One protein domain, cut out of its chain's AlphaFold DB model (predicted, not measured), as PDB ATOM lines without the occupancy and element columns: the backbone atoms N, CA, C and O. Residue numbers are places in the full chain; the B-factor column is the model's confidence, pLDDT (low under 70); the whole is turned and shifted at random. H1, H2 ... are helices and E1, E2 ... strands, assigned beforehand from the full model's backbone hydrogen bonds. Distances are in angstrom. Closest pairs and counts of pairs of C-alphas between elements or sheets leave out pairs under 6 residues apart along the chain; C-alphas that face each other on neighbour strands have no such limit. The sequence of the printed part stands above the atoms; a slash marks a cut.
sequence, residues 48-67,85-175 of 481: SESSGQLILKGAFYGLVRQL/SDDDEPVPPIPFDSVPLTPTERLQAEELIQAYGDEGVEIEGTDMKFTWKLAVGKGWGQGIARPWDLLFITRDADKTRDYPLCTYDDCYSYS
ATOM      1  N   SER A  48     -29.341  17.054  16.224       36.22
ATOM      2  CA  SER A  48     -27.978  16.500  16.236       36.22
ATOM      3  C   SER A  48     -27.561  16.079  17.650       36.22
ATOM      4  O   SER A  48     -27.341  16.937  18.506       36.22
ATOM      5  N   GLU A  49     -27.482  14.769  17.890       48.44
ATOM      6  CA  GLU A  49     -27.612  14.188  19.235       48.44
ATOM      7  C   GLU A  49     -26.530  14.700  20.204       48.44
ATOM      8  O   GLU A  49     -26.854  15.119  21.315       48.44
ATOM      9  N   SER A  50     -25.286  14.842  19.729       49.88
ATOM     10  CA  SER A  50     -24.161  15.428  20.479       49.88
ATOM     11  C   SER A  50     -24.428  16.842  21.015       49.88
ATOM     12  O   SER A  50     -24.029  17.176  22.128       49.88
ATOM     13  N   SER A  51     -25.142  17.680  20.257       52.34
ATOM     14  CA  SER A  51     -25.449  19.060  20.661       52.34
ATOM     15  C   SER A  51     -26.544  19.158  21.727       52.34
ATOM     16  O   SER A  51     -26.591  20.151  22.448       52.34
ATOM     17  N   GLY A  52     -27.408  18.143  21.846       61.28
ATOM     18  CA  GLY A  52     -28.346  18.020  22.964       61.28
ATOM     19  C   GLY A  52     -27.662  17.422  24.193       61.28
ATOM     20  O   GLY A  52     -27.775  17.967  25.286       61.28
ATOM     21  N   GLN A  53     -26.893  16.354  23.983       69.50
ATOM     22  CA  GLN A  53     -26.130  15.637  25.004       69.50
ATOM     23  C   GLN A  53     -25.222  16.566  25.829       69.50
ATOM     24  O   GLN A  53     -25.264  16.529  27.055       69.50
ATOM     25  N   LEU A  54     -24.464  17.456  25.174       65.81
ATOM     26  CA  LEU A  54     -23.595  18.426  25.856       65.81
ATOM     27  C   LEU A  54     -24.372  19.459  26.690       65.81
ATOM     28  O   LEU A  54     -23.921  19.823  27.769       65.81
ATOM     29  N   ILE A  55     -25.556  19.895  26.240       73.44
ATOM     30  CA  ILE A  55     -26.405  20.823  27.013       73.44
ATOM     31  C   ILE A  55     -26.922  20.137  28.279       73.44
ATOM     32  O   ILE A  55     -26.872  20.725  29.357       73.44
ATOM     33  N   LEU A  56     -27.377  18.884  28.167       79.25
ATOM     34  CA  LEU A  56     -27.832  18.106  29.319       79.25
ATOM     35  C   LEU A  56     -26.682  17.831  30.294       79.25
ATOM     36  O   LEU A  56     -26.824  18.076  31.487       79.25
ATOM     37  N   LYS A  57     -25.520  17.405  29.794       78.81
ATOM     38  CA  LYS A  57     -24.327  17.193  30.618       78.81
ATOM     39  C   LYS A  57     -23.914  18.478  31.353       78.81
ATOM     40  O   LYS A  57     -23.807  18.466  32.574       78.81
ATOM     41  N   GLY A  58     -23.753  19.595  30.641       74.50
ATOM     42  CA  GLY A  58     -23.374  20.881  31.239       74.50
ATOM     43  C   GLY A  58     -24.364  21.365  32.305       74.50
ATOM     44  O   GLY A  58     -23.945  21.788  33.381       74.50
ATOM     45  N   ALA A  59     -25.670  21.227  32.056       81.31
ATOM     46  CA  ALA A  59     -26.705  21.580  33.027       81.31
ATOM     47  C   ALA A  59     -26.685  20.675  34.270       81.31
ATOM     48  O   ALA A  59     -26.785  21.181  35.383       81.31
ATOM     49  N   PHE A  60     -26.494  19.361  34.105       83.62
ATOM     50  CA  PHE A  60     -26.362  18.416  35.221       83.62
ATOM     51  C   PHE A  60     -25.128  18.723  36.090       83.62
ATOM     52  O   PHE A  60     -25.175  18.622  37.313       83.62
ATOM     53  N   TYR A  61     -24.027  19.155  35.469       84.19
ATOM     54  CA  TYR A  61     -22.792  19.531  36.163       84.19
ATOM     55  C   TYR A  61     -22.947  20.862  36.922       84.19
ATOM     56  O   TYR A  61     -22.417  21.018  38.024       84.19
ATOM     57  N   GLY A  62     -23.729  21.794  36.365       77.00
ATOM     58  CA  GLY A  62     -24.088  23.075  36.982       77.00
ATOM     59  C   GLY A  62     -24.914  22.967  38.268       77.00
ATOM     60  O   GLY A  62     -25.015  23.947  39.000       77.00
ATOM     61  N   LEU A  63     -25.464  21.788  38.585       81.38
ATOM     62  CA  LEU A  63     -26.196  21.548  39.836       81.38
ATOM     63  C   LEU A  63     -25.285  21.509  41.073       81.38
ATOM     64  O   LEU A  63     -25.757  21.730  42.185       81.38
ATOM     65  N   VAL A  64     -23.995  21.202  40.888       81.44
ATOM     66  CA  VAL A  64     -23.052  20.900  41.986       81.44
ATOM     67  C   VAL A  64     -21.705  21.612  41.880       81.44
ATOM     68  O   VAL A  64     -21.016  21.767  42.887       81.44
ATOM     69  N   ARG A  65     -21.332  22.098  40.693       76.12
ATOM     70  CA  ARG A  65     -20.155  22.951  40.483       76.12
ATOM     71  C   ARG A  65     -20.599  24.375  40.145       76.12
ATOM     72  O   ARG A  65     -21.567  24.573  39.420       76.12
ATOM     73  N   GLN A  66     -19.870  25.379  40.632       53.66
ATOM     74  CA  GLN A  66     -20.112  26.778  40.262       53.66
ATOM     75  C   GLN A  66     -19.413  27.106  38.939       53.66
ATOM     76  O   GLN A  66     -18.216  26.854  38.798       53.66
ATOM     77  N   LEU A  67     -20.150  27.677  37.981       49.22
ATOM     78  CA  LEU A  67     -19.578  28.199  36.736       49.22
ATOM     79  C   LEU A  67     -18.565  29.321  37.057       49.22
ATOM     80  O   LEU A  67     -18.927  30.257  37.772       49.22
ATOM     81  N   SER A  85       9.292  30.739  20.998       43.25
ATOM     82  CA  SER A  85       9.463  29.447  21.682       43.25
ATOM     83  C   SER A  85       8.503  29.173  22.837       43.25
ATOM     84  O   SER A  85       8.426  28.021  23.246       43.25
ATOM     85  N   ASP A  86       7.819  30.184  23.374       41.81
ATOM     86  CA  ASP A  86       7.080  30.022  24.628       41.81
ATOM     87  C   ASP A  86       5.885  29.076  24.441       41.81
ATOM     88  O   ASP A  86       4.933  29.368  23.710       41.81
ATOM     89  N   ASP A  87       5.942  27.925  25.115       45.62
ATOM     90  CA  ASP A  87       4.826  26.978  25.195       45.62
ATOM     91  C   ASP A  87       3.710  27.468  26.140       45.62
ATOM     92  O   ASP A  87       2.628  26.880  26.164       45.62
ATOM     93  N   ASP A  88       3.923  28.617  26.797       43.72
ATOM     94  CA  ASP A  88       2.924  29.449  27.477       43.72
ATOM     95  C   ASP A  88       1.932  30.109  26.485       43.72
ATOM     96  O   ASP A  88       1.674  31.319  26.505       43.72
ATOM     97  N   GLU A  89       1.294  29.305  25.625       46.12
ATOM     98  CA  GLU A  89      -0.065  29.637  25.194       46.12
ATOM     99  C   GLU A  89      -0.918  29.707  26.474       46.12
ATOM    100  O   GLU A  89      -0.981  28.708  27.195       46.12
ATOM    101  N   PRO A  90      -1.542  30.860  26.799       43.50
ATOM    102  CA  PRO A  90      -2.268  31.017  28.053       43.50
ATOM    103  C   PRO A  90      -3.355  29.951  28.111       43.50
ATOM    104  O   PRO A  90      -4.220  29.922  27.233       43.50
ATOM    105  N   VAL A  91      -3.250  29.063  29.106       40.53
ATOM    106  CA  VAL A  91      -4.052  27.840  29.202       40.53
ATOM    107  C   VAL A  91      -5.526  28.209  29.019       40.53
ATOM    108  O   VAL A  91      -6.044  28.983  29.832       40.53
ATOM    109  N   PRO A  92      -6.203  27.724  27.957       41.38
ATOM    110  CA  PRO A  92      -7.624  27.987  27.800       41.38
ATOM    111  C   PRO A  92      -8.331  27.411  29.034       41.38
ATOM    112  O   PRO A  92      -7.988  26.296  29.440       41.38
ATOM    113  N   PRO A  93      -9.263  28.148  29.666       39.09
ATOM    114  CA  PRO A  93      -9.924  27.667  30.869       39.09
ATOM    115  C   PRO A  93     -10.553  26.307  30.568       39.09
ATOM    116  O   PRO A  93     -11.326  26.181  29.616       39.09
ATOM    117  N   ILE A  94     -10.154  25.297  31.347       42.00
ATOM    118  CA  ILE A  94     -10.593  23.908  31.182       42.00
ATOM    119  C   ILE A  94     -12.126  23.920  31.114       42.00
ATOM    120  O   ILE A  94     -12.742  24.419  32.063       42.00
ATOM    121  N   PRO A  95     -12.754  23.429  30.024       47.88
ATOM    122  CA  PRO A  95     -14.202  23.463  29.905       47.88
ATOM    123  C   PRO A  95     -14.830  22.785  31.119       47.88
ATOM    124  O   PRO A  95     -14.422  21.693  31.516       47.88
ATOM    125  N   PHE A  96     -15.788  23.467  31.735       50.28
ATOM    126  CA  PHE A  96     -16.409  23.104  33.012       50.28
ATOM    127  C   PHE A  96     -17.010  21.681  33.030       50.28
ATOM    128  O   PHE A  96     -17.083  21.022  34.070       50.28
ATOM    129  N   ASP A  97     -17.384  21.200  31.848       53.50
ATOM    130  CA  ASP A  97     -17.936  19.895  31.507       53.50
ATOM    131  C   ASP A  97     -16.889  18.864  31.025       53.50
ATOM    132  O   ASP A  97     -17.214  17.686  30.886       53.50
ATOM    133  N   SER A  98     -15.631  19.243  30.783       52.25
ATOM    134  CA  SER A  98     -14.600  18.330  30.244       52.25
ATOM    135  C   SER A  98     -14.051  17.318  31.258       52.25
ATOM    136  O   SER A  98     -13.652  16.222  30.866       52.25
ATOM    137  N   VAL A  99     -14.064  17.645  32.554       62.81
ATOM    138  CA  VAL A  99     -13.653  16.742  33.643       62.81
ATOM    139  C   VAL A  99     -14.899  16.104  34.255       62.81
ATOM    140  O   VAL A  99     -15.716  16.854  34.792       62.81
ATOM    141  N   PRO A 100     -15.062  14.765  34.244       70.75
ATOM    142  CA  PRO A 100     -16.253  14.124  34.787       70.75
ATOM    143  C   PRO A 100     -16.594  14.514  36.233       70.75
ATOM    144  O   PRO A 100     -15.705  14.849  37.023       70.75
ATOM    145  N   LEU A 101     -17.880  14.462  36.604       72.88
ATOM    146  CA  LEU A 101     -18.265  14.537  38.018       72.88
ATOM    147  C   LEU A 101     -17.666  13.349  38.780       72.88
ATOM    148  O   LEU A 101     -17.795  12.196  38.363       72.88
ATOM    149  N   THR A 102     -17.043  13.622  39.925       77.31
ATOM    150  CA  THR A 102     -16.666  12.572  40.877       77.31
ATOM    151  C   THR A 102     -17.921  11.864  41.406       77.31
ATOM    152  O   THR A 102     -19.002  12.459  41.402       77.31
ATOM    153  N   PRO A 103     -17.820  10.621  41.921       76.94
ATOM    154  CA  PRO A 103     -18.978   9.911  42.470       76.94
ATOM    155  C   PRO A 103     -19.741  10.701  43.545       76.94
ATOM    156  O   PRO A 103     -20.960  10.598  43.620       76.94
ATOM    157  N   THR A 104     -19.044  11.529  44.333       80.06
ATOM    158  CA  THR A 104     -19.646  12.390  45.362       80.06
ATOM    159  C   THR A 104     -20.412  13.571  44.766       80.06
ATOM    160  O   THR A 104     -21.562  13.784  45.131       80.06
ATOM    161  N   GLU A 105     -19.812  14.319  43.830       80.94
ATOM    162  CA  GLU A 105     -20.495  15.427  43.135       80.94
ATOM    163  C   GLU A 105     -21.703  14.914  42.345       80.94
ATOM    164  O   GLU A 105     -22.768  15.521  42.336       80.94
ATOM    165  N   ARG A 106     -21.553  13.753  41.704       82.31
ATOM    166  CA  ARG A 106     -22.636  13.093  40.985       82.31
ATOM    167  C   ARG A 106     -23.780  12.703  41.919       82.31
ATOM    168  O   ARG A 106     -24.926  12.986  41.589       82.31
ATOM    169  N   LEU A 107     -23.483  12.083  43.066       82.06
ATOM    170  CA  LEU A 107     -24.507  11.732  44.050       82.06
ATOM    171  C   LEU A 107     -25.251  12.983  44.533       82.06
ATOM    172  O   LEU A 107     -26.470  12.967  44.574       82.06
ATOM    173  N   GLN A 108     -24.544  14.086  44.789       84.44
ATOM    174  CA  GLN A 108     -25.157  15.366  45.166       84.44
ATOM    175  C   GLN A 108     -26.082  15.930  44.070       84.44
ATOM    176  O   GLN A 108     -27.123  16.504  44.386       84.44
ATOM    177  N   ALA A 109     -25.747  15.749  42.787       84.25
ATOM    178  CA  ALA A 109     -26.605  16.154  41.672       84.25
ATOM    179  C   ALA A 109     -27.851  15.253  41.550       84.25
ATOM    180  O   ALA A 109     -28.954  15.749  41.324       84.25
ATOM    181  N   GLU A 110     -27.695  13.940  41.747       85.19
ATOM    182  CA  GLU A 110     -28.807  12.981  41.773       85.19
ATOM    183  C   GLU A 110     -29.732  13.226  42.986       85.19
ATOM    184  O   GLU A 110     -30.946  13.302  42.805       85.19
ATOM    185  N   GLU A 111     -29.184  13.460  44.185       86.62
ATOM    186  CA  GLU A 111     -29.911  13.851  45.408       86.62
ATOM    187  C   GLU A 111     -30.679  15.172  45.232       86.62
ATOM    188  O   GLU A 111     -31.833  15.281  45.656       86.62
ATOM    189  N   LEU A 112     -30.079  16.171  44.569       86.69
ATOM    190  CA  LEU A 112     -30.742  17.445  44.283       86.69
ATOM    191  C   LEU A 112     -31.955  17.235  43.370       86.69
ATOM    192  O   LEU A 112     -33.037  17.722  43.685       86.69
ATOM    193  N   ILE A 113     -31.831  16.468  42.282       87.88
ATOM    194  CA  ILE A 113     -32.969  16.202  41.384       87.88
ATOM    195  C   ILE A 113     -34.026  15.322  42.080       87.88
ATOM    196  O   ILE A 113     -35.224  15.562  41.915       87.88
ATOM    197  N   GLN A 114     -33.615  14.355  42.907       85.31
ATOM    198  CA  GLN A 114     -34.519  13.545  43.737       85.31
ATOM    199  C   GLN A 114     -35.375  14.403  44.676       85.31
ATOM    200  O   GLN A 114     -36.566  14.133  44.819       85.31
ATOM    201  N   ALA A 115     -34.811  15.465  45.261       85.62
ATOM    202  CA  ALA A 115     -35.545  16.383  46.134       85.62
ATOM    203  C   ALA A 115     -36.645  17.191  45.407       85.62
ATOM    204  O   ALA A 115     -37.606  17.606  46.053       85.62
ATOM    205  N   TYR A 116     -36.533  17.383  44.085       83.75
ATOM    206  CA  TYR A 116     -37.543  18.047  43.243       83.75
ATOM    207  C   TYR A 116     -38.516  17.061  42.558       83.75
ATOM    208  O   TYR A 116     -39.588  17.468  42.103       83.75
ATOM    209  N   GLY A 117     -38.178  15.768  42.475       83.94
ATOM    210  CA  GLY A 117     -39.071  14.697  42.012       83.94
ATOM    211  C   GLY A 117     -39.703  14.945  40.633       83.94
ATOM    212  O   GLY A 117     -38.995  15.122  39.638       83.94
ATOM    213  N   ASP A 118     -41.042  14.949  40.583       79.50
ATOM    214  CA  ASP A 118     -41.847  15.217  39.378       79.50
ATOM    215  C   ASP A 118     -42.005  16.719  39.040       79.50
ATOM    216  O   ASP A 118     -42.414  17.030  37.920       79.50
ATOM    217  N   GLU A 119     -41.695  17.657  39.950       83.25
ATOM    218  CA  GLU A 119     -41.649  19.097  39.608       83.25
ATOM    219  C   GLU A 119     -40.391  19.416  38.787       83.25
ATOM    220  O   GLU A 119     -40.450  20.134  37.784       83.25
ATOM    221  N   GLY A 120     -39.277  18.792  39.177       84.88
ATOM    222  CA  GLY A 120     -38.015  18.787  38.449       84.88
ATOM    223  C   GLY A 120     -37.190  20.073  38.534       84.88
ATOM    224  O   GLY A 120     -37.580  21.074  39.132       84.88
ATOM    225  N   VAL A 121     -36.011  20.024  37.915       88.00
ATOM    226  CA  VAL A 121     -35.017  21.105  37.881       88.00
ATOM    227  C   VAL A 121     -34.892  21.632  36.453       88.00
ATOM    228  O   VAL A 121     -34.711  20.849  35.517       88.00
ATOM    229  N   GLU A 122     -35.015  22.948  36.266       85.12
ATOM    230  CA  GLU A 122     -35.055  23.571  34.937       85.12
ATOM    231  C   GLU A 122     -33.683  23.600  34.249       85.12
ATOM    232  O   GLU A 122     -32.657  23.855  34.878       85.12
ATOM    233  N   ILE A 123     -33.663  23.350  32.935       82.12
ATOM    234  CA  ILE A 123     -32.439  23.313  32.126       82.12
ATOM    235  C   ILE A 123     -32.328  24.623  31.344       82.12
ATOM    236  O   ILE A 123     -33.043  24.837  30.357       82.12
ATOM    237  N   GLU A 124     -31.436  25.508  31.796       73.50
ATOM    238  CA  GLU A 124     -31.317  26.877  31.285       73.50
ATOM    239  C   GLU A 124     -31.151  26.933  29.754       73.50
ATOM    240  O   GLU A 124     -30.411  26.165  29.136       73.50
ATOM    241  N   GLY A 125     -31.879  27.857  29.119       68.19
ATOM    242  CA  GLY A 125     -31.874  28.028  27.665       68.19
ATOM    243  C   GLY A 125     -32.657  26.964  26.881       68.19
ATOM    244  O   GLY A 125     -32.540  26.924  25.652       68.19
ATOM    245  N   THR A 126     -33.455  26.122  27.548       74.38
ATOM    246  CA  THR A 126     -34.292  25.077  26.925       74.38
ATOM    247  C   THR A 126     -35.730  25.068  27.468       74.38
ATOM    248  O   THR A 126     -36.065  25.827  28.372       74.38
ATOM    249  N   ASP A 127     -36.591  24.211  26.909       78.25
ATOM    250  CA  ASP A 127     -37.943  23.887  27.396       78.25
ATOM    251  C   ASP A 127     -37.985  22.593  28.244       78.25
ATOM    252  O   ASP A 127     -39.048  21.985  28.410       78.25
ATOM    253  N   MET A 128     -36.822  22.137  28.731       83.62
ATOM    254  CA  MET A 128     -36.615  20.832  29.364       83.62
ATOM    255  C   MET A 128     -36.353  20.931  30.873       83.62
ATOM    256  O   MET A 128     -35.815  21.924  31.369       83.62
ATOM    257  N   LYS A 129     -36.691  19.857  31.594       88.69
ATOM    258  CA  LYS A 129     -36.462  19.698  33.038       88.69
ATOM    259  C   LYS A 129     -35.899  18.319  33.351       88.69
ATOM    260  O   LYS A 129     -36.351  17.333  32.766       88.69
ATOM    261  N   PHE A 130     -34.960  18.249  34.291       89.12
ATOM    262  CA  PHE A 130     -34.577  16.995  34.938       89.12
ATOM    263  C   PHE A 130     -35.639  16.618  35.969       89.12
ATOM    264  O   PHE A 130     -35.891  17.393  36.884       89.12
ATOM    265  N   THR A 131     -36.227  15.432  35.864       88.62
ATOM    266  CA  THR A 131     -37.181  14.904  36.861       88.62
ATOM    267  C   THR A 131     -36.716  13.542  37.357       88.62
ATOM    268  O   THR A 131     -36.246  12.737  36.550       88.62
ATOM    269  N   TRP A 132     -36.872  13.252  38.649       86.75
ATOM    270  CA  TRP A 132     -36.621  11.916  39.199       86.75
ATOM    271  C   TRP A 132     -37.936  11.169  39.382       86.75
ATOM    272  O   TRP A 132     -38.848  11.683  40.030       86.75
ATOM    273  N   LYS A 133     -38.048   9.956  38.830       84.75
ATOM    274  CA  LYS A 133     -39.307   9.200  38.843       84.75
ATOM    275  C   LYS A 133     -39.098   7.780  39.368       84.75
ATOM    276  O   LYS A 133     -38.418   6.965  38.745       84.75
ATOM    277  N   LEU A 134     -39.736   7.499  40.505       83.88
ATOM    278  CA  LEU A 134     -39.585   6.270  41.295       83.88
ATOM    279  C   LEU A 134     -40.058   5.006  40.556       83.88
ATOM    280  O   LEU A 134     -40.948   5.082  39.700       83.88
ATOM    281  N   ALA A 135     -39.526   3.841  40.924       80.31
ATOM    282  CA  ALA A 135     -39.986   2.538  40.443       80.31
ATOM    283  C   ALA A 135     -41.497   2.338  40.683       80.31
ATOM    284  O   ALA A 135     -42.022   2.608  41.765       80.31
ATOM    285  N   VAL A 136     -42.222   1.857  39.669       80.12
ATOM    286  CA  VAL A 136     -43.684   1.714  39.707       80.12
ATOM    287  C   VAL A 136     -44.183   0.606  38.773       80.12
ATOM    288  O   VAL A 136     -43.804   0.496  37.603       80.12
ATOM    289  N   GLY A 137     -45.066  -0.241  39.306       73.81
ATOM    290  CA  GLY A 137     -45.697  -1.329  38.559       73.81
ATOM    291  C   GLY A 137     -46.726  -0.842  37.533       73.81
ATOM    292  O   GLY A 137     -47.269   0.255  37.628       73.81
ATOM    293  N   LYS A 138     -47.040  -1.696  36.553       73.12
ATOM    294  CA  LYS A 138     -48.071  -1.435  35.536       73.12
ATOM    295  C   LYS A 138     -49.441  -1.229  36.199       73.12
ATOM    296  O   LYS A 138     -49.927  -2.126  36.888       73.12
ATOM    297  N   GLY A 139     -50.062  -0.067  35.994       63.62
ATOM    298  CA  GLY A 139     -51.206   0.369  36.799       63.62
ATOM    299  C   GLY A 139     -51.914   1.618  36.268       63.62
ATOM    300  O   GLY A 139     -51.793   1.965  35.096       63.62
ATOM    301  N   TRP A 140     -52.697   2.272  37.133       42.78
ATOM    302  CA  TRP A 140     -53.545   3.430  36.811       42.78
ATOM    303  C   TRP A 140     -52.804   4.507  35.998       42.78
ATOM    304  O   TRP A 140     -51.882   5.141  36.493       42.78
ATOM    305  N   GLY A 141     -53.218   4.712  34.742       58.44
ATOM    306  CA  GLY A 141     -52.630   5.698  33.823       58.44
ATOM    307  C   GLY A 141     -51.312   5.280  33.149       58.44
ATOM    308  O   GLY A 141     -50.965   5.848  32.117       58.44
ATOM    309  N   GLN A 142     -50.613   4.262  33.658       60.78
ATOM    310  CA  GLN A 142     -49.282   3.864  33.201       60.78
ATOM    311  C   GLN A 142     -49.295   2.487  32.510       60.78
ATOM    312  O   GLN A 142     -49.343   1.431  33.144       60.78
ATOM    313  N   GLY A 143     -49.220   2.499  31.173       62.81
ATOM    314  CA  GLY A 143     -49.310   1.294  30.334       62.81
ATOM    315  C   GLY A 143     -48.085   0.366  30.357       62.81
ATOM    316  O   GLY A 143     -48.204  -0.804  29.980       62.81
ATOM    317  N   ILE A 144     -46.933   0.864  30.810       67.94
ATOM    318  CA  ILE A 144     -45.625   0.191  30.823       67.94
ATOM    319  C   ILE A 144     -45.049   0.280  32.242       67.94
ATOM    320  O   ILE A 144     -45.042   1.362  32.825       67.94
ATOM    321  N   ALA A 145     -44.595  -0.836  32.817       74.06
ATOM    322  CA  ALA A 145     -43.980  -0.827  34.146       74.06
ATOM    323  C   ALA A 145     -42.600  -0.155  34.098       74.06
ATOM    324  O   ALA A 145     -41.856  -0.366  33.145       74.06
ATOM    325  N   ARG A 146     -42.249   0.597  35.143       79.25
ATOM    326  CA  ARG A 146     -40.906   1.149  35.341       79.25
ATOM    327  C   ARG A 146     -40.257   0.411  36.520       79.25
ATOM    328  O   ARG A 146     -40.617   0.705  37.658       79.25
ATOM    329  N   PRO A 147     -39.371  -0.577  36.291       70.81
ATOM    330  CA  PRO A 147     -38.873  -1.442  37.365       70.81
ATOM    331  C   PRO A 147     -37.819  -0.791  38.278       70.81
ATOM    332  O   PRO A 147     -37.518  -1.358  39.325       70.81
ATOM    333  N   TRP A 148     -37.294   0.384  37.915       76.62
ATOM    334  CA  TRP A 148     -36.232   1.092  38.638       76.62
ATOM    335  C   TRP A 148     -36.578   2.566  38.857       76.62
ATOM    336  O   TRP A 148     -37.374   3.144  38.118       76.62
ATOM    337  N   ASP A 149     -35.941   3.181  39.845       80.00
ATOM    338  CA  ASP A 149     -35.862   4.635  39.956       80.00
ATOM    339  C   ASP A 149     -35.003   5.186  38.812       80.00
ATOM    340  O   ASP A 149     -33.897   4.694  38.582       80.00
ATOM    341  N   LEU A 150     -35.510   6.182  38.080       81.12
ATOM    342  CA  LEU A 150     -34.842   6.725  36.895       81.12
ATOM    343  C   LEU A 150     -34.831   8.254  36.888       81.12
ATOM    344  O   LEU A 150     -35.824   8.911  37.219       81.12
ATOM    345  N   LEU A 151     -33.728   8.805  36.383       85.38
ATOM    346  CA  LEU A 151     -33.649  10.182  35.913       85.38
ATOM    347  C   LEU A 151     -34.337  10.301  34.541       85.38
ATOM    348  O   LEU A 151     -34.115   9.479  33.652       85.38
ATOM    349  N   PHE A 152     -35.137  11.344  34.351       86.31
ATOM    350  CA  PHE A 152     -35.873  11.636  33.119       86.31
ATOM    351  C   PHE A 152     -35.638  13.075  32.641       86.31
ATOM    352  O   PHE A 152     -35.393  13.973  33.448       86.31
ATOM    353  N   ILE A 153     -35.807  13.292  31.335       86.31
ATOM    354  CA  ILE A 153     -36.124  14.599  30.749       86.31
ATOM    355  C   ILE A 153     -37.627  14.697  30.492       86.31
ATOM    356  O   ILE A 153     -38.186  13.900  29.733       86.31
ATOM    357  N   THR A 154     -38.246  15.731  31.052       82.50
ATOM    358  CA  THR A 154     -39.621  16.164  30.758       82.50
ATOM    359  C   THR A 154     -39.580  17.489  29.985       82.50
ATOM    360  O   THR A 154     -38.640  18.270  30.145       82.50
ATOM    361  N   ARG A 155     -40.583  17.762  29.135       79.50
ATOM    362  CA  ARG A 155     -40.756  19.053  28.436       79.50
ATOM    363  C   ARG A 155     -42.053  19.736  28.846       79.50
ATOM    364  O   ARG A 155     -43.111  19.112  28.813       79.50
ATOM    365  N   ASP A 156     -41.992  21.032  29.146       67.69
ATOM    366  CA  ASP A 156     -43.173  21.795  29.582       67.69
ATOM    367  C   ASP A 156     -44.240  21.930  28.484       67.69
ATOM    368  O   ASP A 156     -45.439  21.916  28.773       67.69
ATOM    369  N   ALA A 157     -43.809  22.042  27.224       59.22
ATOM    370  CA  ALA A 157     -44.695  22.232  26.076       59.22
ATOM    371  C   ALA A 157     -45.505  20.976  25.702       59.22
ATOM    372  O   ALA A 157     -46.544  21.096  25.054       59.22
ATOM    373  N   ASP A 158     -45.038  19.784  26.087       54.31
ATOM    374  CA  ASP A 158     -45.605  18.511  25.639       54.31
ATOM    375  C   ASP A 158     -45.544  17.462  26.762       54.31
ATOM    376  O   ASP A 158     -44.729  16.538  26.760       54.31
ATOM    377  N   LYS A 159     -46.444  17.614  27.747       55.03
ATOM    378  CA  LYS A 159     -46.579  16.764  28.954       55.03
ATOM    379  C   LYS A 159     -47.008  15.310  28.672       55.03
ATOM    380  O   LYS A 159     -47.589  14.653  29.533       55.03
ATOM    381  N   THR A 160     -46.794  14.820  27.454       54.81
ATOM    382  CA  THR A 160     -47.221  13.498  26.983       54.81
ATOM    383  C   THR A 160     -46.087  12.473  26.935       54.81
ATOM    384  O   THR A 160     -46.368  11.282  26.790       54.81
ATOM    385  N   ARG A 161     -44.817  12.904  27.039       65.12
ATOM    386  CA  ARG A 161     -43.633  12.029  26.956       65.12
ATOM    387  C   ARG A 161     -42.492  12.502  27.861       65.12
ATOM    388  O   ARG A 161     -41.833  13.494  27.560       65.12
ATOM    389  N   ASP A 162     -42.225  11.729  28.909       76.38
ATOM    390  CA  ASP A 162     -40.951  11.754  29.633       76.38
ATOM    391  C   ASP A 162     -39.951  10.819  28.923       76.38
ATOM    392  O   ASP A 162     -40.333   9.726  28.494       76.38
ATOM    393  N   TYR A 163     -38.674  11.200  28.828       81.25
ATOM    394  CA  TYR A 163     -37.615  10.379  28.217       81.25
ATOM    395  C   TYR A 163     -36.564   9.976  29.265       81.25
ATOM    396  O   TYR A 163     -35.967  10.871  29.869       81.25
ATOM    397  N   PRO A 164     -36.327   8.675  29.528       80.06
ATOM    398  CA  PRO A 164     -35.381   8.246  30.555       80.06
ATOM    399  C   PRO A 164     -33.947   8.539  30.111       80.06
ATOM    400  O   PRO A 164     -33.556   8.232  28.982       80.06
ATOM    401  N   LEU A 165     -33.158   9.131  31.003       80.12
ATOM    402  CA  LEU A 165     -31.758   9.438  30.748       80.12
ATOM    403  C   LEU A 165     -30.864   8.250  31.068       80.12
ATOM    404  O   LEU A 165     -30.862   7.715  32.177       80.12
ATOM    405  N   CYS A 166     -29.992   7.930  30.120       75.50
ATOM    406  CA  CYS A 166     -28.742   7.289  30.456       75.50
ATOM    407  C   CYS A 166     -27.914   8.196  31.375       75.50
ATOM    408  O   CYS A 166     -27.630   9.340  31.023       75.50
ATOM    409  N   THR A 167     -27.383   7.633  32.458       70.69
ATOM    410  CA  THR A 167     -26.327   8.257  33.269       70.69
ATOM    411  C   THR A 167     -25.060   7.392  33.397       70.69
ATOM    412  O   THR A 167     -24.168   7.731  34.168       70.69
ATOM    413  N   TYR A 168     -24.937   6.279  32.665       68.12
ATOM    414  CA  TYR A 168     -23.713   5.461  32.623       68.12
ATOM    415  C   TYR A 168     -22.599   6.181  31.840       68.12
ATOM    416  O   TYR A 168     -22.905   6.917  30.899       68.12
ATOM    417  N   ASP A 169     -21.341   6.003  32.267       68.38
ATOM    418  CA  ASP A 169     -20.100   6.579  31.714       68.38
ATOM    419  C   ASP A 169     -20.274   7.939  31.020       68.38
ATOM    420  O   ASP A 169     -19.997   8.116  29.835       68.38
ATOM    421  N   ASP A 170     -20.768   8.910  31.797       68.94
ATOM    422  CA  ASP A 170     -20.864  10.324  31.416       68.94
ATOM    423  C   ASP A 170     -21.710  10.612  30.151       68.94
ATOM    424  O   ASP A 170     -21.584  11.652  29.504       68.94
ATOM    425  N   CYS A 171     -22.603   9.690  29.773       72.06
ATOM    426  CA  CYS A 171     -23.285   9.776  28.485       72.06
ATOM    427  C   CYS A 171     -24.441  10.797  28.440       72.06
ATOM    428  O   CYS A 171     -24.541  11.500  27.441       72.06
ATOM    429  N   TYR A 172     -25.309  10.911  29.455       75.62
ATOM    430  CA  TYR A 172     -26.424  11.891  29.508       75.62
ATOM    431  C   TYR A 172     -27.321  11.968  28.246       75.62
ATOM    432  O   TYR A 172     -27.854  13.023  27.899       75.62
ATOM    433  N   SER A 173     -27.510  10.840  27.549       73.12
ATOM    434  CA  SER A 173     -28.395  10.726  26.380       73.12
ATOM    435  C   SER A 173     -29.749  10.108  26.739       73.12
ATOM    436  O   SER A 173     -29.823   9.192  27.555       73.12
ATOM    437  N   TYR A 174     -30.813  10.584  26.091       69.69
ATOM    438  CA  TYR A 174     -32.186  10.061  26.189       69.69
ATOM    439  C   TYR A 174     -32.669   9.411  24.873       69.69
ATOM    440  O   TYR A 174     -33.862   9.181  24.672       69.69
ATOM    441  N   SER A 175     -31.748   9.173  23.933       63.38
ATOM    442  CA  SER A 175     -32.035   8.549  22.639       63.38
ATOM    443  C   SER A 175     -31.722   7.055  22.695       63.38
ATOM    444  O   SER A 175     -30.591   6.668  22.987       63.38
TER     445      SER A 175
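This is residues 48 to 67 and 85 to 175 of the 481 residues of an uncharacterized protein of Folsomia candida (UniProt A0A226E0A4). Little regular structure: a small body in which H2 packs on the hairpin E1 and E2, mainly over E1, with H1 set across H2; residues 85 to 94 stick out as a tail, and the loop 134 to 149 reaches out at the other end. The 111 printed residues include H1, H2, E1, E2 in that order, the strands antiparallel; the class is mixed, with 39 residues in named elements. It is loose, radius of gyration of the C-alphas 16.6 A, spanning 69 by 29 by 21 A.

H1, residues 49 to 61, and H2, residues 103 to 116, are close but not clearly touching, about perpendicular at 90 degrees; their closest C-alphas, Phe 60 and Ala 109, are 6.8 A apart. Of H2 and E1, residues 128 to 133, the closest C-alphas are Gln 114 and Trp 132, 5.3 A. E1 and E2, residues 150 to 155, form an antiparallel hairpin; N 131 and O 152, 2.9 A, are within hydrogen-bond range. O i to N i+4 pairs within range number 8 of 9 in H1, 9 of 10 in H2.

From first to last C-alpha H1 measures 18.4 A, H2 20.3 A, E1 15.2 A, E2 16.1 A. C-alpha 49 is at (-27.612, 14.188, 19.235), C-alpha 155 at (-40.756, 19.053, 28.436).

Residues 68 to 84 are cut out, C-alphas 67 and 85 being 32.7 A apart. The links H2 to E1 and E1 to E2 are long. pLDDT is under 70 in 42 residues, among them 85 to 99.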